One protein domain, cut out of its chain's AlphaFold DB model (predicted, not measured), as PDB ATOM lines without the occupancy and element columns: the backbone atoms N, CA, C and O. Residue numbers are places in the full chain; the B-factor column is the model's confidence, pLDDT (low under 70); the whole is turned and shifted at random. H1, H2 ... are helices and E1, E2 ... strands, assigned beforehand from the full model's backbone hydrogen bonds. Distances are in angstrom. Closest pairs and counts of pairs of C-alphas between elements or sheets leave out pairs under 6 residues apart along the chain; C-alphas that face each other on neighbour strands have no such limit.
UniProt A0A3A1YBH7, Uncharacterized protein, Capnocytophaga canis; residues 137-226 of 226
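AT A GLANCE: This is residues 137 to 226 of the 226 residues of an uncharacterized protein of Capnocytophaga canis (UniProt A0A3A1YBH7). A long, strongly twisted sheet is built on the hairpin of E5 and E6, with a second hairpin, E1 and E2, beside one end of E5 and a third, E3 and E4, beside its other end. Two short helices gather at the E3 and E4 end, where H2 packs beside E4 and E6, and H1 only grazes the sheet. The printed part has 90 residues, with the order E1, E2, E3, E4, H1, H2, E5, E6 along the chain, and its class is mixed, helices and strands. The six strands make one branched sheet in which neighbours are antiparallel. The whole is only just loose, close to compact, with a radius of gyration of the C-alphas of 15.0 A, and only just a rod, spanning 50 by 25 by 23 A.

IN THESE COORDINATES: E5, residues 198 to 208, is 30.8 A long and runs from C-alpha 198 at (25.351, 176.203, 303.364) to C-alpha 208 at (38.416, 148.405, 305.126). E6, residues 213 to 224, is 27.0 A long, bends by 83 degrees at residue 218 and ends at C-alpha 224, (24.951, 171.149, 306.731). E2 is residues 145 to 150, 15.6 A, and E1 is residues 139 to 142, 9.4 A, beginning at C-alpha 139, (28.124, 153.544, 310.485). E3 is residues 157 to 161, 13.2 A, and E4 is residues 166 to 169, 9.9 A. H1 is residues 175 to 178, 5.1 A, and H2 is residues 181 to 189, 11.9 A.

HOW THE PARTS SIT: E5 has three neighbours: E2 and E3 on one side, E6 on the other. The pairing is staggered: E5 pairs with E3 over residues 198 to 200, with E6 over 199 to 208 and with E2 over 203 to 208. In the hairpin of E5 and E6, N 202 and O 221 are 2.9 A apart, within hydrogen-bond range, as are N 208 and O 213 at 2.8 A. Between E2 and E5, N 205 and O 148 are 2.8 A apart; between E3 and E5, N 158 and O 199 are 2.9 A apart. The edge strand E1 forms a hairpin with E2, N 147 and O 139 being 2.8 A apart. The edge strand E4 forms a hairpin with E3, N 159 and O 168 being 2.8 A apart. E2 and E3 are apart. H2 is on the sheet at a height over the sheet of 6.5 A, over none of the strands; its closest C-alphas to E6 are those of Glu 182 and Trp 222, 7.0 A. H1 and H2 meet only through their link. In H2 every O i to N i+4 pair is within hydrogen-bond range; H1 is too short for such a pair.

THE WHOLE: The C-alphas farthest apart, those of Ala 163 and Gln 210, are 50.0 A apart. The printed part has no cut, and no link is long. Its mean pLDDT is 95.2, and no printed residue is under 70.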
ATOM      1  N   GLU A 137      27.998 160.809 310.649       86.56
ATOM      2  CA  GLU A 137      27.266 159.664 310.100       86.56
ATOM      3  C   GLU A 137      28.117 158.382 310.018       86.56
ATOM      4  O   GLU A 137      27.970 157.566 309.097       86.56
ATOM      5  N   LEU A 138      29.003 158.186 311.004       93.56
ATOM      6  CA  LEU A 138      29.759 156.948 311.141       93.56
ATOM      7  C   LEU A 138      28.801 155.761 311.301       93.56
ATOM      8  O   LEU A 138      27.926 155.742 312.168       93.56
ATOM      9  N   SER A 139      28.968 154.742 310.461       95.25
ATOM     10  CA  SER A 139      28.124 153.544 310.485       95.25
ATOM     11  C   SER A 139      28.928 152.276 310.235       95.25
ATOM     12  O   SER A 139      29.771 152.211 309.345       95.25
ATOM     13  N   VAL A 140      28.659 151.239 311.024       97.00
ATOM     14  CA  VAL A 140      29.369 149.958 310.932       97.00
ATOM     15  C   VAL A 140      28.763 149.104 309.819       97.00
ATOM     16  O   VAL A 140      27.559 148.859 309.806       97.00
ATOM     17  N   GLU A 141      29.595 148.627 308.889       97.25
ATOM     18  CA  GLU A 141      29.179 147.671 307.856       97.25
ATOM     19  C   GLU A 141      29.217 146.237 308.393       97.25
ATOM     20  O   GLU A 141      28.286 145.456 308.204       97.25
ATOM     21  N   ASN A 142      30.339 145.880 309.016       97.62
ATOM     22  CA  ASN A 142      30.634 144.578 309.606       97.62
ATOM     23  C   ASN A 142      31.868 144.708 310.516       97.62
ATOM     24  O   ASN A 142      32.432 145.787 310.647       97.62
ATOM     25  N   ASP A 143      32.338 143.599 311.085       97.56
ATOM     26  CA  ASP A 143      33.461 143.581 312.037       97.56
ATOM     27  C   ASP A 143      34.802 144.109 311.493       97.56
ATOM     28  O   ASP A 143      35.727 144.327 312.270       97.56
ATOM     29  N   ASN A 144      34.941 144.304 310.179       97.50
ATOM     30  CA  ASN A 144      36.178 144.761 309.542       97.50
ATOM     31  C   ASN A 144      35.988 146.010 308.679       97.50
ATOM     32  O   ASN A 144      36.922 146.404 307.976       97.50
ATOM     33  N   ALA A 145      34.797 146.608 308.672       98.06
ATOM     34  CA  ALA A 145      34.528 147.755 307.826       98.06
ATOM     35  C   ALA A 145      33.444 148.674 308.379       98.06
ATOM     36  O   ALA A 145      32.470 148.244 308.998       98.06
ATOM     37  N   PHE A 146      33.607 149.957 308.090       97.94
ATOM     38  CA  PHE A 146      32.650 151.000 308.426       97.94
ATOM     39  C   PHE A 146      32.630 152.070 307.338       97.94
ATOM     40  O   PHE A 146      33.478 152.097 306.440       97.94
ATOM     41  N   TYR A 147      31.637 152.941 307.429       97.06
ATOM     42  CA  TYR A 147      31.446 154.085 306.563       97.06
ATOM     43  C   TYR A 147      31.461 155.376 307.373       97.06
ATOM     44  O   TYR A 147      31.035 155.380 308.523       97.06
ATOM     45  N   TYR A 148      31.899 156.459 306.744       95.31
ATOM     46  CA  TYR A 148      31.684 157.833 307.199       95.31
ATOM     47  C   TYR A 148      31.538 158.744 305.973       95.31
ATOM     48  O   TYR A 148      31.764 158.300 304.841       95.31
ATOM     49  N   TYR A 149      31.151 160.001 306.170       94.06
ATOM     50  CA  TYR A 149      31.060 160.981 305.086       94.06
ATOM     51  C   TYR A 149      32.174 162.006 305.213       94.06
ATOM     52  O   TYR A 149      32.198 162.749 306.182       94.06
ATOM     53  N   ALA A 150      33.092 162.055 304.248       90.75
ATOM     54  CA  ALA A 150      34.252 162.937 304.325       90.75
ATOM     55  C   ALA A 150      33.897 164.400 304.039       90.75
ATOM     56  O   ALA A 150      33.085 164.704 303.158       90.75
ATOM     57  N   TYR A 151      34.576 165.297 304.751       88.19
ATOM     58  CA  TYR A 151      34.618 166.720 304.443       88.19
ATOM     59  C   TYR A 151      35.845 167.033 303.586       88.19
ATOM     60  O   TYR A 151      36.964 166.650 303.921       88.19
ATOM     61  N   ASP A 152      35.631 167.772 302.504       87.56
ATOM     62  CA  ASP A 152      36.683 168.333 301.662       87.56
ATOM     63  C   ASP A 152      36.145 169.637 301.050       87.56
ATOM     64  O   ASP A 152      35.003 169.700 300.591       87.56
ATOM     65  N   GLN A 153      36.953 170.699 301.092       87.38
ATOM     66  CA  GLN A 153      36.571 172.040 300.640       87.38
ATOM     67  C   GLN A 153      36.253 172.100 299.140       87.38
ATOM     68  O   GLN A 153      35.509 172.983 298.705       87.38
ATOM     69  N   ASP A 154      36.769 171.152 298.357       91.38
ATOM     70  CA  ASP A 154      36.526 171.067 296.918       91.38
ATOM     71  C   ASP A 154      35.227 170.317 296.566       91.38
ATOM     72  O   ASP A 154      34.846 170.247 295.390       91.38
ATOM     73  N   LEU A 155      34.513 169.769 297.557       94.12
ATOM     74  CA  LEU A 155      33.251 169.068 297.321       94.12
ATOM     75  C   LEU A 155      32.124 170.020 296.902       94.12
ATOM     76  O   LEU A 155      32.128 171.200 297.261       94.12
ATOM     77  N   PRO A 156      31.127 169.526 296.143       97.44
ATOM     78  CA  PRO A 156      29.991 170.331 295.713       97.44
ATOM     79  C   PRO A 156      29.253 170.971 296.893       97.44
ATOM     80  O   PRO A 156      28.764 170.268 297.775       97.44
ATOM     81  N   THR A 157      29.118 172.294 296.856       98.12
ATOM     82  CA  THR A 157      28.504 173.088 297.927       98.12
ATOM     83  C   THR A 157      27.411 173.981 297.360       98.12
ATOM     84  O   THR A 157      27.572 174.592 296.297       98.12
ATOM     85  N   VAL A 158      26.295 174.068 298.077       98.38
ATOM     86  CA  VAL A 158      25.171 174.966 297.795       98.38
ATOM     87  C   VAL A 158      24.899 175.862 298.996       98.38
ATOM     88  O   VAL A 158      25.271 175.530 300.118       98.38
ATOM     89  N   ALA A 159      24.225 176.981 298.762       97.94
ATOM     90  CA  ALA A 159      23.693 177.848 299.800       97.94
ATOM     91  C   ALA A 159      22.212 178.131 299.538       97.94
ATOM     92  O   ALA A 159      21.778 178.211 298.385       97.94
ATOM     93  N   TRP A 160      21.421 178.260 300.599       98.06
ATOM     94  CA  TRP A 160      20.003 178.573 300.475       98.06
ATOM     95  C   TRP A 160      19.790 180.034 300.071       98.06
ATOM     96  O   TRP A 160      20.268 180.938 300.753       98.06
ATOM     97  N   SER A 161      19.029 180.276 299.001       97.50
ATOM     98  CA  SER A 161      18.514 181.609 298.681       97.50
ATOM     99  C   SER A 161      17.092 181.747 299.208       97.50
ATOM    100  O   SER A 161      16.147 181.166 298.669       97.50
ATOM    101  N   GLU A 162      16.908 182.575 300.228       95.56
ATOM    102  CA  GLU A 162      15.607 182.891 300.797       95.56
ATOM    103  C   GLU A 162      14.744 183.681 299.806       95.56
ATOM    104  O   GLU A 162      13.539 183.439 299.706       95.56
ATOM    105  N   ALA A 163      15.362 184.575 299.028       95.81
ATOM    106  CA  ALA A 163      14.671 185.386 298.027       95.81
ATOM    107  C   ALA A 163      14.076 184.539 296.889       95.81
ATOM    108  O   ALA A 163      12.990 184.842 296.392       95.81
ATOM    109  N   LYS A 164      14.785 183.485 296.469       96.12
ATOM    110  CA  LYS A 164      14.369 182.610 295.361       96.12
ATOM    111  C   LYS A 164      13.719 181.306 295.830       96.12
ATOM    112  O   LYS A 164      13.129 180.616 295.006       96.12
ATOM    113  N   LYS A 165      13.824 180.986 297.125       94.62
ATOM    114  CA  LYS A 165      13.400 179.720 297.744       94.62
ATOM    115  C   LYS A 165      13.992 178.495 297.033       94.62
ATOM    116  O   LYS A 165      13.286 177.531 296.753       94.62
ATOM    117  N   VAL A 166      15.285 178.560 296.705       95.94
ATOM    118  CA  VAL A 166      16.038 177.475 296.051       95.94
ATOM    119  C   VAL A 166      17.469 177.394 296.575       95.94
ATOM    120  O   VAL A 166      18.022 178.383 297.054       95.94
ATOM    121  N   TRP A 167      18.085 176.224 296.418       98.06
ATOM    122  CA  TRP A 167      19.519 176.017 296.612       98.06
ATOM    123  C   TRP A 167      20.317 176.568 295.430       98.06
ATOM    124  O   TRP A 167      20.066 176.205 294.279       98.06
ATOM    125  N   GLU A 168      21.300 177.420 295.708       97.94
ATOM    126  CA  GLU A 168      22.196 177.992 294.704       97.94
ATOM    127  C   GLU A 168      23.606 177.398 294.835       97.94
ATOM    128  O   GLU A 168      24.138 177.342 295.943       97.94
ATOM    129  N   PRO A 169      24.247 176.958 293.736       98.06
ATOM    130  CA  PRO A 169      25.631 176.495 293.771       98.06
ATOM    131  C   PRO A 169      26.599 177.575 294.271       98.06
ATOM    132  O   PRO A 169      26.656 178.668 293.710       98.06
ATOM    133  N   VAL A 170      27.414 177.235 295.271       97.25
ATOM    134  CA  VAL A 170      28.544 178.056 295.742       97.25
ATOM    135  C   VAL A 170      29.785 177.785 294.891       97.25
ATOM    136  O   VAL A 170      30.558 178.691 294.586       97.25
ATOM    137  N   ASN A 171      29.961 176.534 294.465       97.25
ATOM    138  CA  ASN A 171      31.044 176.102 293.589       97.25
ATOM    139  C   ASN A 171      30.505 175.228 292.441       97.25
ATOM    140  O   ASN A 171      29.327 175.285 292.074       97.25
ATOM    141  N   LYS A 172      31.378 174.440 291.804       96.62
ATOM    142  CA  LYS A 172      30.983 173.563 290.699       96.62
ATOM    143  C   LYS A 172      30.170 172.371 291.217       96.62
ATOM    144  O   LYS A 172      30.726 171.329 291.545       96.62
ATOM    145  N   VAL A 173      28.845 172.495 291.173       97.25
ATOM    146  CA  VAL A 173      27.916 171.425 291.560       97.25
ATOM    147  C   VAL A 173      27.413 170.657 290.328       97.25
ATOM    148  O   VAL A 173      26.821 171.258 289.424       97.25
ATOM    149  N   PRO A 174      27.617 169.328 290.247       96.19
ATOM    150  CA  PRO A 174      27.003 168.493 289.220       96.19
ATOM    151  C   PRO A 174      25.477 168.617 289.218       96.19
ATOM    152  O   PRO A 174      24.839 168.546 290.268       96.19
ATOM    153  N   LYS A 175      24.878 168.712 288.026       96.25
ATOM    154  CA  LYS A 175      23.420 168.848 287.863       96.25
ATOM    155  C   LYS A 175      22.635 167.757 288.605       96.25
ATOM    156  O   LYS A 175      21.616 168.046 289.214       96.25
ATOM    157  N   THR A 176      23.141 166.524 288.603       95.50
ATOM    158  CA  THR A 176      22.520 165.383 289.293       95.50
ATOM    159  C   THR A 176      22.457 165.546 290.810       95.50
ATOM    160  O   THR A 176      21.519 165.050 291.421       95.50
ATOM    161  N   LEU A 177      23.437 166.226 291.416       96.69
ATOM    162  CA  LEU A 177      23.442 166.513 292.850       96.69
ATOM    163  C   LEU A 177      22.566 167.724 293.176       96.69
ATOM    164  O   LEU A 177      21.839 167.686 294.160       96.69
ATOM    165  N   LEU A 178      22.596 168.762 292.333       96.56
ATOM    166  CA  LEU A 178      21.778 169.967 292.514       96.56
ATOM    167  C   LEU A 178      20.272 169.681 292.400       96.56
ATOM    168  O   LEU A 178      19.465 170.290 293.089       96.56
ATOM    169  N   GLU A 179      19.890 168.753 291.523       95.44
ATOM    170  CA  GLU A 179      18.493 168.358 291.303       95.44
ATOM    171  C   GLU A 179      18.068 167.145 292.152       95.44
ATOM    172  O   GLU A 179      17.007 166.560 291.889       95.44
ATOM    173  N   SER A 180      18.885 166.753 293.141       96.75
ATOM    174  CA  SER A 180      18.630 165.586 293.987       96.75
ATOM    175  C   SER A 180      17.315 165.720 294.758       96.75
ATOM    176  O   SER A 180      16.847 166.820 295.057       96.75
ATOM    177  N   GLN A 181      16.699 164.578 295.077       96.44
ATOM    178  CA  GLN A 181      15.487 164.572 295.897       96.44
ATOM    179  C   GLN A 181      15.775 165.074 297.317       96.44
ATOM    180  O   GLN A 181      14.983 165.827 297.856       96.44
ATOM    181  N   GLU A 182      16.947 164.754 297.865       95.50
ATOM    182  CA  GLU A 182      17.368 165.186 299.201       95.50
ATOM    183  C   GLU A 182      17.349 166.714 299.366       95.50
ATOM    184  O   GLU A 182      16.758 167.211 300.319       95.50
ATOM    185  N   LEU A 183      17.899 167.486 298.417       96.25
ATOM    186  CA  LEU A 183      17.854 168.953 298.502       96.25
ATOM    187  C   LEU A 183      16.426 169.504 298.423       96.25
ATOM    188  O   LEU A 183      16.121 170.502 299.080       96.25
ATOM    189  N   LYS A 184      15.555 168.873 297.626       95.94
ATOM    190  CA  LYS A 184      14.137 169.258 297.534       95.94
ATOM    191  C   LYS A 184      13.419 168.967 298.841       95.94
ATOM    192  O   LYS A 184      12.740 169.846 299.355       95.94
ATOM    193  N   ASP A 185      13.640 167.786 299.411       96.00
ATOM    194  CA  ASP A 185      13.042 167.387 300.681       96.00
ATOM    195  C   ASP A 185      13.464 168.343 301.802       96.00
ATOM    196  O   ASP A 185      12.626 168.757 302.599       96.00
ATOM    197  N   VAL A 186      14.734 168.758 301.846       95.44
ATOM    198  CA  VAL A 186      15.194 169.763 302.814       95.44
ATOM    199  C   VAL A 186      14.530 171.122 302.561       95.44
ATOM    200  O   VAL A 186      14.073 171.752 303.510       95.44
ATOM    201  N   ALA A 187      14.438 171.567 301.304       94.75
ATOM    202  CA  ALA A 187      13.800 172.838 300.943       94.75
ATOM    203  C   ALA A 187      12.304 172.890 301.304       94.75
ATOM    204  O   ALA A 187      11.794 173.947 301.668       94.75
ATOM    205  N   GLU A 188      11.603 171.762 301.182       94.69
ATOM    206  CA  GLU A 188      10.162 171.654 301.429       94.69
ATOM    207  C   GLU A 188       9.825 171.448 302.911       94.69
ATOM    208  O   GLU A 188       8.793 171.936 303.370       94.69
ATOM    209  N   ASN A 189      10.679 170.736 303.656       93.31
ATOM    210  CA  ASN A 189      10.360 170.285 305.014       93.31
ATOM    211  C   ASN A 189      11.125 171.018 306.126       93.31
ATOM    212  O   ASN A 189      10.792 170.832 307.297       93.31
ATOM    213  N   ASN A 190      12.146 171.824 305.812       90.81
ATOM    214  CA  ASN A 190      12.887 172.572 306.827       90.81
ATOM    215  C   ASN A 190      12.409 174.029 306.920       90.81
ATOM    216  O   ASN A 190      12.686 174.858 306.058       90.81
ATOM    217  N   GLU A 191      11.728 174.357 308.017       89.19
ATOM    218  CA  GLU A 191      11.233 175.713 308.290       89.19
ATOM    219  C   GLU A 191      12.331 176.686 308.761       89.19
ATOM    220  O   GLU A 191      12.111 177.895 308.784       89.19
ATOM    221  N   ASN A 192      13.520 176.187 309.112       92.19
ATOM    222  CA  ASN A 192      14.614 176.976 309.686       92.19
ATOM    223  C   ASN A 192      15.666 177.418 308.655       92.19
ATOM    224  O   ASN A 192      16.754 177.848 309.037       92.19
ATOM    225  N   LEU A 193      15.379 177.302 307.355       95.12
ATOM    226  CA  LEU A 193      16.298 177.746 306.305       95.12
ATOM    227  C   LEU A 193      16.411 179.279 306.288       95.12
ATOM    228  O   LEU A 193      15.405 179.983 306.198       95.12
ATOM    229  N   PHE A 194      17.642 179.790 306.303       95.19
ATOM    230  CA  PHE A 194      17.952 181.222 306.225       95.19
ATOM    231  C   PHE A 194      18.893 181.523 305.053       95.19
ATOM    232  O   PHE A 194      19.597 180.635 304.569       95.19
ATOM    233  N   GLU A 195      18.883 182.770 304.574       97.25
ATOM    234  CA  GLU A 195      19.736 183.218 303.464       97.25
ATOM    235  C   GLU A 195      21.211 182.865 303.704       97.25
ATOM    236  O   GLU A 195      21.798 183.226 304.724       97.25
ATOM    237  N   GLY A 196      21.820 182.179 302.741       96.62
ATOM    238  CA  GLY A 196      23.223 181.787 302.791       96.62
ATOM    239  C   GLY A 196      23.512 180.513 303.585       96.62
ATOM    240  O   GLY A 196      24.674 180.123 303.626       96.62
ATOM    241  N   MET A 197      22.510 179.845 304.177       97.00
ATOM    242  CA  MET A 197      22.712 178.572 304.885       97.00
ATOM    243  C   MET A 197      23.390 177.550 303.953       97.00
ATOM    244  O   MET A 197      22.791 177.211 302.928       97.00
ATOM    245  N   PRO A 198      24.601 177.057 304.271       96.50
ATOM    246  CA  PRO A 198      25.351 176.203 303.364       96.50
ATOM    247  C   PRO A 198      25.086 174.709 303.599       96.50
ATOM    248  O   PRO A 198      24.881 174.247 304.723       96.50
ATOM    249  N   MET A 199      25.145 173.936 302.518       96.94
ATOM    250  CA  MET A 199      25.194 172.475 302.548       96.94
ATOM    251  C   MET A 199      26.260 171.966 301.584       96.94
ATOM    252  O   MET A 199      26.448 172.523 300.501       96.94
ATOM    253  N   MET A 200      26.912 170.867 301.951       96.50
ATOM    254  CA  MET A 200      27.921 170.185 301.143       96.50
ATOM    255  C   MET A 200      27.466 168.767 300.818       96.50
ATOM    256  O   MET A 200      26.971 168.049 301.687       96.50
ATOM    257  N   ALA A 201      27.669 168.346 299.573       97.00
ATOM    258  CA  ALA A 201      27.499 166.961 299.165       97.00
ATOM    259  C   ALA A 201      28.731 166.166 299.614       97.00
ATOM    260  O   ALA A 201      29.690 166.004 298.853       97.00
ATOM    261  N   LYS A 202      28.719 165.690 300.861       94.88
ATOM    262  CA  LYS A 202      29.818 164.902 301.422       94.88
ATOM    263  C   LYS A 202      29.868 163.529 300.764       94.88
ATOM    264  O   LYS A 202      28.828 162.902 300.545       94.88
ATOM    265  N   GLN A 203      31.068 163.067 300.423       95.06
ATOM    266  CA  GLN A 203      31.260 161.768 299.781       95.06
ATOM    267  C   GLN A 203      31.323 160.665 300.833       95.06
ATOM    268  O   GLN A 203      32.062 160.769 301.812       95.06
ATOM    269  N   LYS A 204      30.591 159.576 300.604       95.88
ATOM    270  CA  LYS A 204      30.668 158.389 301.450       95.88
ATOM    271  C   LYS A 204      32.004 157.682 301.249       95.88
ATOM    272  O   LYS A 204      32.384 157.337 300.128       95.88
ATOM    273  N   ILE A 205      32.686 157.414 302.347       96.31
ATOM    274  CA  ILE A 205      33.948 156.694 302.390       96.31
ATOM    275  C   ILE A 205      33.716 155.354 303.063       96.31
ATOM    276  O   ILE A 205      33.127 155.293 304.137       96.31
ATOM    277  N   ARG A 206      34.201 154.275 302.447       97.44
ATOM    278  CA  ARG A 206      34.315 152.963 303.085       97.44
ATOM    279  C   ARG A 206      35.721 152.780 303.621       97.44
ATOM    280  O   ARG A 206      36.689 152.926 302.875       97.44
ATOM    281  N   VAL A 207      35.832 152.365 304.869       97.75
ATOM    282  CA  VAL A 207      37.100 151.972 305.473       97.75
ATOM    283  C   VAL A 207      37.125 150.458 305.606       97.75
ATOM    284  O   VAL A 207      36.262 149.870 306.247       97.75
ATOM    285  N   ASP A 208      38.116 149.826 304.983       98.06
ATOM    286  CA  ASP A 208      38.416 148.405 305.126       98.06
ATOM    287  C   ASP A 208      39.592 148.243 306.092       98.06
ATOM    288  O   ASP A 208      40.740 148.535 305.744       98.06
ATOM    289  N   ILE A 209      39.301 147.806 307.315       97.81
ATOM    290  CA  ILE A 209      40.282 147.730 308.400       97.81
ATOM    291  C   ILE A 209      41.309 146.638 308.111       97.81
ATOM    292  O   ILE A 209      42.513 146.850 308.258       97.81
ATOM    293  N   GLN A 210      40.842 145.479 307.641       94.81
ATOM    294  CA  GLN A 210      41.700 144.327 307.381       94.81
ATOM    295  C   GLN A 210      42.707 144.616 306.265       94.81
ATOM    296  O   GLN A 210      43.878 144.245 306.365       94.81
ATOM    297  N   GLN A 211      42.265 145.284 305.197       96.75
ATOM    298  CA  GLN A 211      43.134 145.663 304.084       96.75
ATOM    299  C   GLN A 211      43.859 146.993 304.305       96.75
ATOM    300  O   GLN A 211      44.721 147.328 303.491       96.75
ATOM    301  N   LYS A 212      43.519 147.741 305.365       96.50
ATOM    302  CA  LYS A 212      43.984 149.111 305.630       96.50
ATOM    303  C   LYS A 212      43.751 150.035 304.434       96.50
ATOM    304  O   LYS A 212      44.666 150.702 303.952       96.50
ATOM    305  N   LYS A 213      42.531 150.010 303.891       96.81
ATOM    306  CA  LYS A 213      42.155 150.786 302.701       96.81
ATOM    307  C   LYS A 213      41.028 151.754 302.995       96.81
ATOM    308  O   LYS A 213      40.026 151.388 303.599       96.81
ATOM    309  N   ILE A 214      41.176 152.953 302.453       96.19
ATOM    310  CA  ILE A 214      40.152 153.990 302.408       96.19
ATOM    311  C   ILE A 214      39.630 154.018 300.972       96.19
ATOM    312  O   ILE A 214      40.408 154.162 300.028       96.19
ATOM    313  N   ILE A 215      38.332 153.798 300.795       97.06
ATOM    314  CA  ILE A 215      37.713 153.597 299.486       97.06
ATOM    315  C   ILE A 215      36.590 154.626 299.326       97.06
ATOM    316  O   ILE A 215      35.522 154.451 299.917       97.06
ATOM    317  N   PRO A 216      36.797 155.692 298.536       95.69
ATOM    318  CA  PRO A 216      35.729 156.629 298.226       95.69
ATOM    319  C   PRO A 216      34.668 155.946 297.357       95.69
ATOM    320  O   PRO A 216      34.988 155.281 296.368       95.69
ATOM    321  N   LEU A 217      33.399 156.109 297.724       96.56
ATOM    322  CA  LEU A 217      32.262 155.572 296.982       96.56
ATOM    323  C   LEU A 217      31.598 156.670 296.154       96.56
ATOM    324  O   LEU A 217      31.616 157.843 296.516       96.56
ATOM    325  N   ASN A 218      30.963 156.300 295.041       93.44
ATOM    326  CA  ASN A 218      30.153 157.230 294.248       93.44
ATOM    327  C   ASN A 218      28.746 157.395 294.858       93.44
ATOM    328  O   ASN A 218      27.733 157.213 294.184       93.44
ATOM    329  N   GLU A 219      28.707 157.678 296.157       94.44
ATOM    330  CA  GLU A 219      27.522 157.925 296.971       94.44
ATOM    331  C   GLU A 219      27.764 159.223 297.745       94.44
ATOM    332  O   GLU A 219      28.830 159.405 298.337       94.44
ATOM    333  N   TYR A 220      26.784 160.122 297.727       94.94
ATOM    334  CA  TYR A 220      26.875 161.444 298.341       94.94
ATOM    335  C   TYR A 220      25.649 161.698 299.207       94.94
ATOM    336  O   TYR A 220      24.568 161.197 298.896       94.94
ATOM    337  N   LYS A 221      25.828 162.499 300.257       94.88
ATOM    338  CA  LYS A 221      24.758 162.967 301.138       94.88
ATOM    339  C   LYS A 221      24.915 164.464 301.365       94.88
ATOM    340  O   LYS A 221      26.035 164.934 301.574       94.88
ATOM    341  N   TRP A 222      23.819 165.209 301.295       96.12
ATOM    342  CA  TRP A 222      23.827 166.638 301.584       96.12
ATOM    343  C   TRP A 222      23.781 166.857 303.093       96.12
ATOM    344  O   TRP A 222      22.797 166.544 303.756       96.12
ATOM    345  N   LEU A 223      24.853 167.422 303.640       94.06
ATOM    346  CA  LEU A 223      24.972 167.728 305.061       94.06
ATOM    347  C   LEU A 223      25.216 169.223 305.249       94.06
ATOM    348  O   LEU A 223      25.908 169.853 304.443       94.06
ATOM    349  N   TYR A 224      24.636 169.788 306.308       92.38
ATOM    350  CA  TYR A 224      24.951 171.149 306.731       92.38
ATOM    351  C   TYR A 224      26.433 171.256 307.084       92.38
ATOM    352  O   TYR A 224      27.036 170.298 307.572       92.38
ATOM    353  N   ILE A 225      27.015 172.418 306.809       90.12
ATOM    354  CA  ILE A 225      28.392 172.735 307.184       90.12
ATOM    355  C   ILE A 225      28.410 174.063 307.939       90.12
ATOM    356  O   ILE A 225      27.572 174.927 307.680       90.12
ATOM    357  N   GLU A 226      29.341 174.196 308.878       72.50
ATOM    358  CA  GLU A 226      29.620 175.445 309.597       72.50
ATOM    359  C   GLU A 226      30.735 176.244 308.915       72.50
ATOM    360  O   GLU A 226      31.653 175.611 308.333       72.50
TER     361      GLU A 226